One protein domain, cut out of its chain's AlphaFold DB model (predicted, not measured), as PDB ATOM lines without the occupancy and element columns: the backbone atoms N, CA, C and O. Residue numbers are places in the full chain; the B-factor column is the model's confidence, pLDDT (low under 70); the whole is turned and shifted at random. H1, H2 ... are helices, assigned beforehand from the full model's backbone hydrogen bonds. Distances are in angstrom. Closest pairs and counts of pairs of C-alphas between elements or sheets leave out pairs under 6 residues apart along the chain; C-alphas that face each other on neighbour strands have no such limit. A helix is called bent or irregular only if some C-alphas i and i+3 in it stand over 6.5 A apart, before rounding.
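AT A GLANCE: This is residues 161 to 230 of the 701 residues of an uncharacterized protein of Frankia sp. EUN1f (UniProt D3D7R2). A long bent helix, H3, forms an up-and-down bundle of three with H1 and H2 through its first arm, H3a, while its second arm, H3b, runs on along the end of H1 and sticks out beyond the bundle with residues 223 to 227. The centres of H1, H2 and H3a make a triangle. The printed part has 70 residues with three named helices, H1, H2 and H3 along the chain, and no named strand; the class is all helix. It is compact, with a radius of gyration of the C-alphas of 12.7 A, and a rod in outline, spanning 41 by 20 by 15 A.

IN THESE COORDINATES: H3 covers residues 202 to 227 and was assigned as one helix by its hydrogen bonds, but it is bent: C-alphas 212 and 215 are 6.9 A apart. Arm H3a, residues 202 to 212, is 15.1 A long and begins at C-alpha 202 (289.396, 210.478, 241.815); arm H3b, residues 215 to 227, is 18.0 A long and ends at C-alpha 227 (267.721, 199.727, 268.512). H1, residues 164 to 180, measures 24.2 A from C-alpha 164 (289.226, 199.683, 240.209). H2, residues 183 to 197, measures 21.3 A.

HOW THE PARTS SIT: The arms H3a and H3b stand at a steep tilt of 36 degrees, only just beyond shallow. H3a touches H1, the same way at a shallow tilt of 28 degrees; their closest C-alphas, of Gly 171 and Leu 212, are 3.9 A apart. H3a and H2 form a helical hairpin, opposite ways at 4 degrees, with the C-alphas of Val 195 and Ile 205 closest at 6.4 A. H1 and H2 form another, at 24 degrees; residues 171 to 178 of H1 touch residues 184 to 188 of H2, closest at the C-alphas of Gly 178 and Gly 184, 3.9 A. H3b touches H1 with residues 215 to 219 alone, the closest C-alphas being those of Gly 175 and Pro 215, 5.7 A. H2 and H3b are only just apart, at 8.4 A. In H1, H2, H3a and H3b every O i to N i+4 pair is within hydrogen-bond range.

THE WHOLE: The two C-alphas farthest apart, of Arg 161 and Gly 228, are 41.8 A apart. Residues 223 to 228 stand free. The printed part has no cut, and both links, H1 to H2 and H2 to H3, are tight. The mean pLDDT of the printed part is 96.4, and no printed residue is under 70.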
ATOM      1  N   ARG A 161     299.728 200.620 240.441       93.31
ATOM      2  CA  ARG A 161     298.403 201.233 240.341       93.31
ATOM      3  C   ARG A 161     297.362 200.109 240.429       93.31
ATOM      4  O   ARG A 161     297.170 199.422 239.425       93.31
ATOM      5  N   PRO A 162     296.732 199.899 241.599       95.12
ATOM      6  CA  PRO A 162     295.608 198.980 241.740       95.12
ATOM      7  C   PRO A 162     294.517 199.229 240.688       95.12
ATOM      8  O   PRO A 162     294.269 200.371 240.272       95.12
ATOM      9  N   SER A 163     293.882 198.148 240.233       97.19
ATOM     10  CA  SER A 163     292.686 198.235 239.391       97.19
ATOM     11  C   SER A 163     291.513 198.791 240.205       97.19
ATOM     12  O   SER A 163     291.545 198.794 241.437       97.19
ATOM     13  N   VAL A 164     290.462 199.258 239.525       97.62
ATOM     14  CA  VAL A 164     289.226 199.683 240.209       97.62
ATOM     15  C   VAL A 164     288.615 198.530 241.011       97.62
ATOM     16  O   VAL A 164     288.232 198.732 242.155       97.62
ATOM     17  N   TRP A 165     288.657 197.305 240.476       97.56
ATOM     18  CA  TRP A 165     288.186 196.095 241.153       97.56
ATOM     19  C   TRP A 165     289.005 195.729 242.394       97.56
ATOM     20  O   TRP A 165     288.427 195.376 243.413       97.56
ATOM     21  N   ALA A 166     290.334 195.880 242.357       97.94
ATOM     22  CA  ALA A 166     291.173 195.665 243.538       97.94
ATOM     23  C   ALA A 166     290.867 196.683 244.653       97.94
ATOM     24  O   ALA A 166     290.936 196.345 245.830       97.94
ATOM     25  N   LEU A 167     290.498 197.916 244.294       98.31
ATOM     26  CA  LEU A 167     290.095 198.944 245.255       98.31
ATOM     27  C   LEU A 167     288.668 198.754 245.778       98.31
ATOM     28  O   LEU A 167     288.448 198.968 246.964       98.31
ATOM     29  N   ALA A 168     287.731 198.305 244.940       98.50
ATOM     30  CA  ALA A 168     286.398 197.897 245.383       98.50
ATOM     31  C   ALA A 168     286.492 196.741 246.391       98.50
ATOM     32  O   ALA A 168     285.946 196.828 247.486       98.50
ATOM     33  N   LEU A 169     287.274 195.703 246.066       98.50
ATOM     34  CA  LEU A 169     287.527 194.568 246.956       98.50
ATOM     35  C   LEU A 169     288.209 195.001 248.262       98.50
ATOM     36  O   LEU A 169     287.771 194.599 249.333       98.50
ATOM     37  N   ALA A 170     289.249 195.839 248.198       98.50
ATOM     38  CA  ALA A 170     289.925 196.332 249.397       98.50
ATOM     39  C   ALA A 170     289.008 197.178 250.293       98.50
ATOM     40  O   ALA A 170     289.058 197.032 251.510       98.50
ATOM     41  N   GLY A 171     288.171 198.041 249.701       98.56
ATOM     42  CA  GLY A 171     287.167 198.810 250.435       98.56
ATOM     43  C   GLY A 171     286.174 197.882 251.130       98.56
ATOM     44  O   GLY A 171     286.037 197.946 252.349       98.56
ATOM     45  N   LEU A 172     285.577 196.952 250.378       98.62
ATOM     46  CA  LEU A 172     284.596 195.992 250.892       98.62
ATOM     47  C   LEU A 172     285.155 195.139 252.034       98.62
ATOM     48  O   LEU A 172     284.498 194.993 253.061       98.62
ATOM     49  N   LEU A 173     286.375 194.614 251.886       98.56
ATOM     50  CA  LEU A 173     287.041 193.813 252.917       98.56
ATOM     51  C   LEU A 173     287.328 194.621 254.187       98.56
ATOM     52  O   LEU A 173     287.171 194.094 255.283       98.56
ATOM     53  N   LEU A 174     287.716 195.894 254.066       98.56
ATOM     54  CA  LEU A 174     287.966 196.753 255.228       98.56
ATOM     55  C   LEU A 174     286.667 197.185 255.915       98.56
ATOM     56  O   LEU A 174     286.602 197.165 257.142       98.56
ATOM     57  N   GLY A 175     285.617 197.480 255.146       98.06
ATOM     58  CA  GLY A 175     284.285 197.753 255.681       98.06
ATOM     59  C   GLY A 175     283.708 196.533 256.404       98.06
ATOM     60  O   GLY A 175     283.279 196.642 257.549       98.06
ATOM     61  N   ALA A 176     283.808 195.347 255.798       97.62
ATOM     62  CA  ALA A 176     283.446 194.083 256.437       97.62
ATOM     63  C   ALA A 176     284.312 193.784 257.675       97.62
ATOM     64  O   ALA A 176     283.783 193.337 258.688       97.62
ATOM     65  N   SER A 177     285.617 194.092 257.656       97.81
ATOM     66  CA  SER A 177     286.482 193.919 258.835       97.81
ATOM     67  C   SER A 177     286.043 194.790 260.018       97.81
ATOM     68  O   SER A 177     286.159 194.341 261.154       97.81
ATOM     69  N   GLY A 178     285.463 195.970 259.756       96.56
ATOM     70  CA  GLY A 178     284.826 196.821 260.767       96.56
ATOM     71  C   GLY A 178     283.611 196.174 261.444       96.56
ATOM     72  O   GLY A 178     283.345 196.458 262.608       96.56
ATOM     73  N   LEU A 179     282.924 195.261 260.745       96.31
ATOM     74  CA  LEU A 179     281.825 194.451 261.285       96.31
ATOM     75  C   LEU A 179     282.306 193.160 261.968       96.31
ATOM     76  O   LEU A 179     281.539 192.526 262.682       96.31
ATOM     77  N   VAL A 180     283.563 192.755 261.760       96.25
ATOM     78  CA  VAL A 180     284.205 191.647 262.492       96.25
ATOM     79  C   VAL A 180     284.826 192.165 263.796       96.25
ATOM     80  O   VAL A 180     284.716 191.518 264.834       96.25
ATOM     81  N   ARG A 181     285.459 193.346 263.760       93.81
ATOM     82  CA  ARG A 181     285.930 194.107 264.928       93.81
ATOM     83  C   ARG A 181     285.846 195.602 264.625       93.81
ATOM     84  O   ARG A 181     286.390 196.043 263.613       93.81
ATOM     85  N   THR A 182     285.299 196.401 265.536       92.25
ATOM     86  CA  THR A 182     285.106 197.858 265.357       92.25
ATOM     87  C   THR A 182     286.393 198.622 265.005       92.25
ATOM     88  O   THR A 182     286.358 199.555 264.203       92.25
ATOM     89  N   ILE A 183     287.561 198.169 265.484       93.56
ATOM     90  CA  ILE A 183     288.883 198.703 265.098       93.56
ATOM     91  C   ILE A 183     289.130 198.698 263.575       93.56
ATOM     92  O   ILE A 183     289.843 199.562 263.061       93.56
ATOM     93  N   GLY A 184     288.497 197.788 262.825       95.50
ATOM     94  CA  GLY A 184     288.546 197.748 261.362       95.50
ATOM     95  C   GLY A 184     288.048 199.034 260.696       95.50
ATOM     96  O   GLY A 184     288.562 199.403 259.643       95.50
ATOM     97  N   VAL A 185     287.140 199.784 261.337       95.62
ATOM     98  CA  VAL A 185     286.675 201.094 260.847       95.62
ATOM     99  C   VAL A 185     287.817 202.114 260.845       95.62
ATOM    100  O   VAL A 185     288.065 202.761 259.827       95.62
ATOM    101  N   ALA A 186     288.575 202.213 261.942       95.94
ATOM    102  CA  ALA A 186     289.726 203.113 262.033       95.94
ATOM    103  C   ALA A 186     290.815 202.746 261.008       95.94
ATOM    104  O   ALA A 186     291.392 203.622 260.360       95.94
ATOM    105  N   ILE A 187     291.048 201.447 260.788       98.12
ATOM    106  CA  ILE A 187     291.972 200.965 259.751       98.12
ATOM    107  C   ILE A 187     291.450 201.283 258.344       98.12
ATOM    108  O   ILE A 187     292.228 201.684 257.479       98.12
ATOM    109  N   GLY A 188     290.140 201.179 258.113       98.00
ATOM    110  CA  GLY A 188     289.484 201.603 256.877       98.00
ATOM    111  C   GLY A 188     289.724 203.083 256.561       98.00
ATOM    112  O   GLY A 188     290.076 203.423 255.430       98.00
ATOM    113  N   LEU A 189     289.635 203.958 257.569       98.00
ATOM    114  CA  LEU A 189     289.956 205.385 257.435       98.00
ATOM    115  C   LEU A 189     291.451 205.623 257.146       98.00
ATOM    116  O   LEU A 189     291.788 206.411 256.258       98.00
ATOM    117  N   LEU A 190     292.360 204.902 257.816       98.38
ATOM    118  CA  LEU A 190     293.800 204.947 257.510       98.38
ATOM    119  C   LEU A 190     294.099 204.470 256.079       98.38
ATOM    120  O   LEU A 190     294.923 205.068 255.381       98.38
ATOM    121  N   ALA A 191     293.405 203.432 255.610       98.31
ATOM    122  CA  ALA A 191     293.521 202.917 254.251       98.31
ATOM    123  C   ALA A 191     292.965 203.904 253.212       98.31
ATOM    124  O   ALA A 191     293.585 204.095 252.163       98.31
ATOM    125  N   PHE A 192     291.864 204.602 253.518       98.25
ATOM    126  CA  PHE A 192     291.350 205.703 252.697       98.25
ATOM    127  C   PHE A 192     292.398 206.817 252.565       98.25
ATOM    128  O   PHE A 192     292.747 207.220 251.451       98.25
ATOM    129  N   GLY A 193     292.994 207.235 253.688       98.12
ATOM    130  CA  GLY A 193     294.117 208.174 253.715       98.12
ATOM    131  C   GLY A 193     295.301 207.705 252.860       98.12
ATOM    132  O   GLY A 193     295.808 208.464 252.035       98.12
ATOM    133  N   TYR A 194     295.700 206.434 252.968       97.81
ATOM    134  CA  TYR A 194     296.741 205.828 252.127       97.81
ATOM    135  C   TYR A 194     296.395 205.877 250.625       97.81
ATOM    136  O   TYR A 194     297.241 206.278 249.819       97.81
ATOM    137  N   VAL A 195     295.160 205.544 250.227       97.75
ATOM    138  CA  VAL A 195     294.695 205.600 248.826       97.75
ATOM    139  C   VAL A 195     294.757 207.034 248.275       97.75
ATOM    140  O   VAL A 195     295.218 207.242 247.143       97.75
ATOM    141  N   VAL A 196     294.399 208.033 249.089       97.19
ATOM    142  CA  VAL A 196     294.538 209.464 248.767       97.19
ATOM    143  C   VAL A 196     296.017 209.876 248.655       97.19
ATOM    144  O   VAL A 196     296.419 210.467 247.648       97.19
ATOM    145  N   LEU A 197     296.877 209.502 249.612       95.44
ATOM    146  CA  LEU A 197     298.324 209.798 249.608       95.44
ATOM    147  C   LEU A 197     299.067 209.180 248.406       95.44
ATOM    148  O   LEU A 197     300.021 209.778 247.874       95.44
ATOM    149  N   ARG A 198     298.615 208.001 247.957       94.19
ATOM    150  CA  ARG A 198     299.067 207.304 246.738       94.19
ATOM    151  C   ARG A 198     298.624 208.007 245.443       94.19
ATOM    152  O   ARG A 198     299.173 207.673 244.394       94.19
ATOM    153  N   ARG A 199     297.705 208.988 245.501       93.25
ATOM    154  CA  ARG A 199     297.210 209.810 244.373       93.25
ATOM    155  C   ARG A 199     296.759 208.970 243.168       93.25
ATOM    156  O   ARG A 199     297.190 209.190 242.038       93.25
ATOM    157  N   LEU A 200     295.891 207.985 243.408       92.44
ATOM    158  CA  LEU A 200     295.460 207.006 242.392       92.44
ATOM    159  C   LEU A 200     294.402 207.532 241.386       92.44
ATOM    160  O   LEU A 200     294.017 206.809 240.458       92.44
ATOM    161  N   GLY A 201     293.977 208.791 241.536       94.94
ATOM    162  CA  GLY A 201     292.943 209.457 240.737       94.94
ATOM    163  C   GLY A 201     291.546 209.328 241.355       94.94
ATOM    164  O   GLY A 201     291.250 208.327 242.007       94.94
ATOM    165  N   TRP A 202     290.694 210.335 241.139       96.69
ATOM    166  CA  TRP A 202     289.396 210.478 241.815       96.69
ATOM    167  C   TRP A 202     288.501 209.241 241.706       96.69
ATOM    168  O   TRP A 202     288.109 208.714 242.736       96.69
ATOM    169  N   VAL A 203     288.299 208.685 240.505       96.81
ATOM    170  CA  VAL A 203     287.492 207.460 240.296       96.81
ATOM    171  C   VAL A 203     287.931 206.308 241.212       96.81
ATOM    172  O   VAL A 203     287.100 205.621 241.795       96.81
ATOM    173  N   ARG A 204     289.245 206.108 241.386       97.62
ATOM    174  CA  ARG A 204     289.798 205.050 242.248       97.62
ATOM    175  C   ARG A 204     289.584 205.331 243.737       97.62
ATOM    176  O   ARG A 204     289.318 204.396 244.485       97.62
ATOM    177  N   ILE A 205     289.689 206.595 244.147       97.94
ATOM    178  CA  ILE A 205     289.417 207.040 245.522       97.94
ATOM    179  C   ILE A 205     287.924 206.859 245.841       97.94
ATOM    180  O   ILE A 205     287.590 206.262 246.860       97.94
ATOM    181  N   SER A 206     287.034 207.293 244.942       98.12
ATOM    182  CA  SER A 206     285.581 207.159 245.086       98.12
ATOM    183  C   SER A 206     285.136 205.698 245.145       98.12
ATOM    184  O   SER A 206     284.388 205.343 246.047       98.12
ATOM    185  N   VAL A 207     285.633 204.830 244.253       98.44
ATOM    186  CA  VAL A 207     285.312 203.388 244.282       98.44
ATOM    187  C   VAL A 207     285.749 202.747 245.602       98.44
ATOM    188  O   VAL A 207     284.957 202.039 246.216       98.44
ATOM    189  N   PHE A 208     286.966 203.027 246.081       98.69
ATOM    190  CA  PHE A 208     287.412 202.526 247.383       98.69
ATOM    191  C   PHE A 208     286.511 203.026 248.529       98.69
ATOM    192  O   PHE A 208     286.075 202.229 249.352       98.69
ATOM    193  N   GLY A 209     286.195 204.327 248.556       98.50
ATOM    194  CA  GLY A 209     285.354 204.934 249.592       98.50
ATOM    195  C   GLY A 209     283.921 204.397 249.621       98.50
ATOM    196  O   GLY A 209     283.415 204.090 250.694       98.50
ATOM    197  N   VAL A 210     283.288 204.223 248.456       98.62
ATOM    198  CA  VAL A 210     281.929 203.663 248.348       98.62
ATOM    199  C   VAL A 210     281.888 202.229 248.869       98.62
ATOM    200  O   VAL A 210     281.040 201.913 249.698       98.62
ATOM    201  N   PHE A 211     282.818 201.368 248.446       98.69
ATOM    202  CA  PHE A 211     282.840 199.974 248.899       98.69
ATOM    203  C   PHE A 211     283.292 199.818 250.361       98.69
ATOM    204  O   PHE A 211     282.879 198.863 251.010       98.69
ATOM    205  N   LEU A 212     284.077 200.758 250.902       98.62
ATOM    206  CA  LEU A 212     284.375 200.842 252.337       98.62
ATOM    207  C   LEU A 212     283.134 201.216 253.160       98.62
ATOM    208  O   LEU A 212     282.869 200.601 254.190       98.62
ATOM    209  N   ALA A 213     282.374 202.215 252.709       98.38
ATOM    210  CA  ALA A 213     281.213 202.722 253.432       98.38
ATOM    211  C   ALA A 213     279.982 201.804 253.322       98.38
ATOM    212  O   ALA A 213     279.233 201.689 254.286       98.38
ATOM    213  N   ALA A 214     279.779 201.134 252.183       98.25
ATOM    214  CA  ALA A 214     278.586 200.330 251.904       98.25
ATOM    215  C   ALA A 214     278.215 199.299 252.998       98.25
ATOM    216  O   ALA A 214     277.086 199.374 253.488       98.25
ATOM    217  N   PRO A 215     279.101 198.377 253.440       97.50
ATOM    218  CA  PRO A 215     278.748 197.412 254.486       97.50
ATOM    219  C   PRO A 215     278.513 198.084 255.848       97.50
ATOM    220  O   PRO A 215     277.629 197.660 256.587       97.50
ATOM    221  N   LEU A 216     279.249 199.157 256.164       97.62
ATOM    222  CA  LEU A 216     279.102 199.896 257.421       97.62
ATOM    223  C   LEU A 216     277.752 200.628 257.489       97.62
ATOM    224  O   LEU A 216     277.067 200.552 258.504       97.62
ATOM    225  N   ILE A 217     277.340 201.287 256.400       97.56
ATOM    226  CA  ILE A 217     276.048 201.982 256.293       97.56
ATOM    227  C   ILE A 217     274.890 200.979 256.314       97.56
ATOM    228  O   ILE A 217     273.888 201.223 256.983       97.56
ATOM    229  N   ALA A 218     275.022 199.846 255.616       96.38
ATOM    230  CA  ALA A 218     274.012 198.790 255.628       96.38
ATOM    231  C   ALA A 218     273.813 198.222 257.043       96.38
ATOM    232  O   ALA A 218     272.680 198.150 257.520       96.38
ATOM    233  N   TYR A 219     274.905 197.906 257.748       96.00
ATOM    234  CA  TYR A 219     274.838 197.426 259.127       96.00
ATOM    235  C   TYR A 219     274.277 198.481 260.085       96.00
ATOM    236  O   TYR A 219     273.378 198.175 260.859       96.00
ATOM    237  N   ALA A 220     274.738 199.733 260.005       96.38
ATOM    238  CA  ALA A 220     274.250 200.805 260.872       96.38
ATOM    239  C   ALA A 220     272.758 201.117 260.650       96.38
ATOM    240  O   ALA A 220     272.060 201.510 261.581       96.38
ATOM    241  N   SER A 221     272.254 200.894 259.433       96.31
ATOM    242  CA  SER A 221     270.829 201.006 259.101       96.31
ATOM    243  C   SER A 221     270.010 199.859 259.712       96.31
ATOM    244  O   SER A 221     268.928 200.099 260.244       96.31
ATOM    245  N   TRP A 222     270.539 198.629 259.701       95.12
ATOM    246  CA  TRP A 222     269.939 197.478 260.389       95.12
ATOM    247  C   TRP A 222     269.958 197.654 261.916       95.12
ATOM    248  O   TRP A 222     268.926 197.489 262.563       95.12
ATOM    249  N   PHE A 223     271.079 198.109 262.484       94.56
ATOM    250  CA  PHE A 223     271.199 198.452 263.905       94.56
ATOM    251  C   PHE A 223     270.193 199.536 264.316       94.56
ATOM    252  O   PHE A 223     269.491 199.373 265.311       94.56
ATOM    253  N   ASN A 224     270.023 200.579 263.498       94.94
ATOM    254  CA  ASN A 224     269.005 201.603 263.722       94.94
ATOM    255  C   ASN A 224     267.571 201.060 263.641       94.94
ATOM    256  O   ASN A 224     266.710 201.530 264.377       94.94
ATOM    257  N   SER A 225     267.300 200.072 262.781       95.19
ATOM    258  CA  SER A 225     265.969 199.448 262.701       95.19
ATOM    259  C   SER A 225     265.608 198.596 263.925       95.19
ATOM    260  O   SER A 225     264.425 198.476 264.227       95.19
ATOM    261  N   ALA A 226     266.602 198.052 264.638       92.69
ATOM    262  CA  ALA A 226     266.403 197.248 265.847       92.69
ATOM    263  C   ALA A 226     266.448 198.087 267.140       92.69
ATOM    264  O   ALA A 226     265.580 197.950 267.996       92.69
ATOM    265  N   HIS A 227     267.428 198.991 267.267       90.56
ATOM    266  CA  HIS A 227     267.721 199.727 268.512       90.56
ATOM    267  C   HIS A 227     267.361 201.221 268.469       90.56
ATOM    268  O   HIS A 227     267.620 201.943 269.429       90.56
ATOM    269  N   GLY A 228     266.816 201.724 267.355       90.00
ATOM    270  CA  GLY A 228     266.408 203.130 267.205       90.00
ATOM    271  C   GLY A 228     267.553 204.154 267.166       90.00
ATOM    272  O   GLY A 228     267.298 205.355 267.233       90.00
ATOM    273  N   LYS A 229     268.811 203.698 267.078       87.75
ATOM    274  CA  LYS A 229     270.028 204.528 267.090       87.75
ATOM    275  C   LYS A 229     270.965 204.122 265.957       87.75
ATOM    276  O   LYS A 229     271.094 202.941 265.658       87.75
ATOM    277  N   ILE A 230     271.680 205.074 265.360       90.25
ATOM    278  CA  ILE A 230     272.702 204.776 264.345       90.25
ATOM    279  C   ILE A 230     274.010 204.397 265.052       90.25
ATOM    280  O   ILE A 230     274.624 205.239 265.704       90.25
TER     281      ILE A 230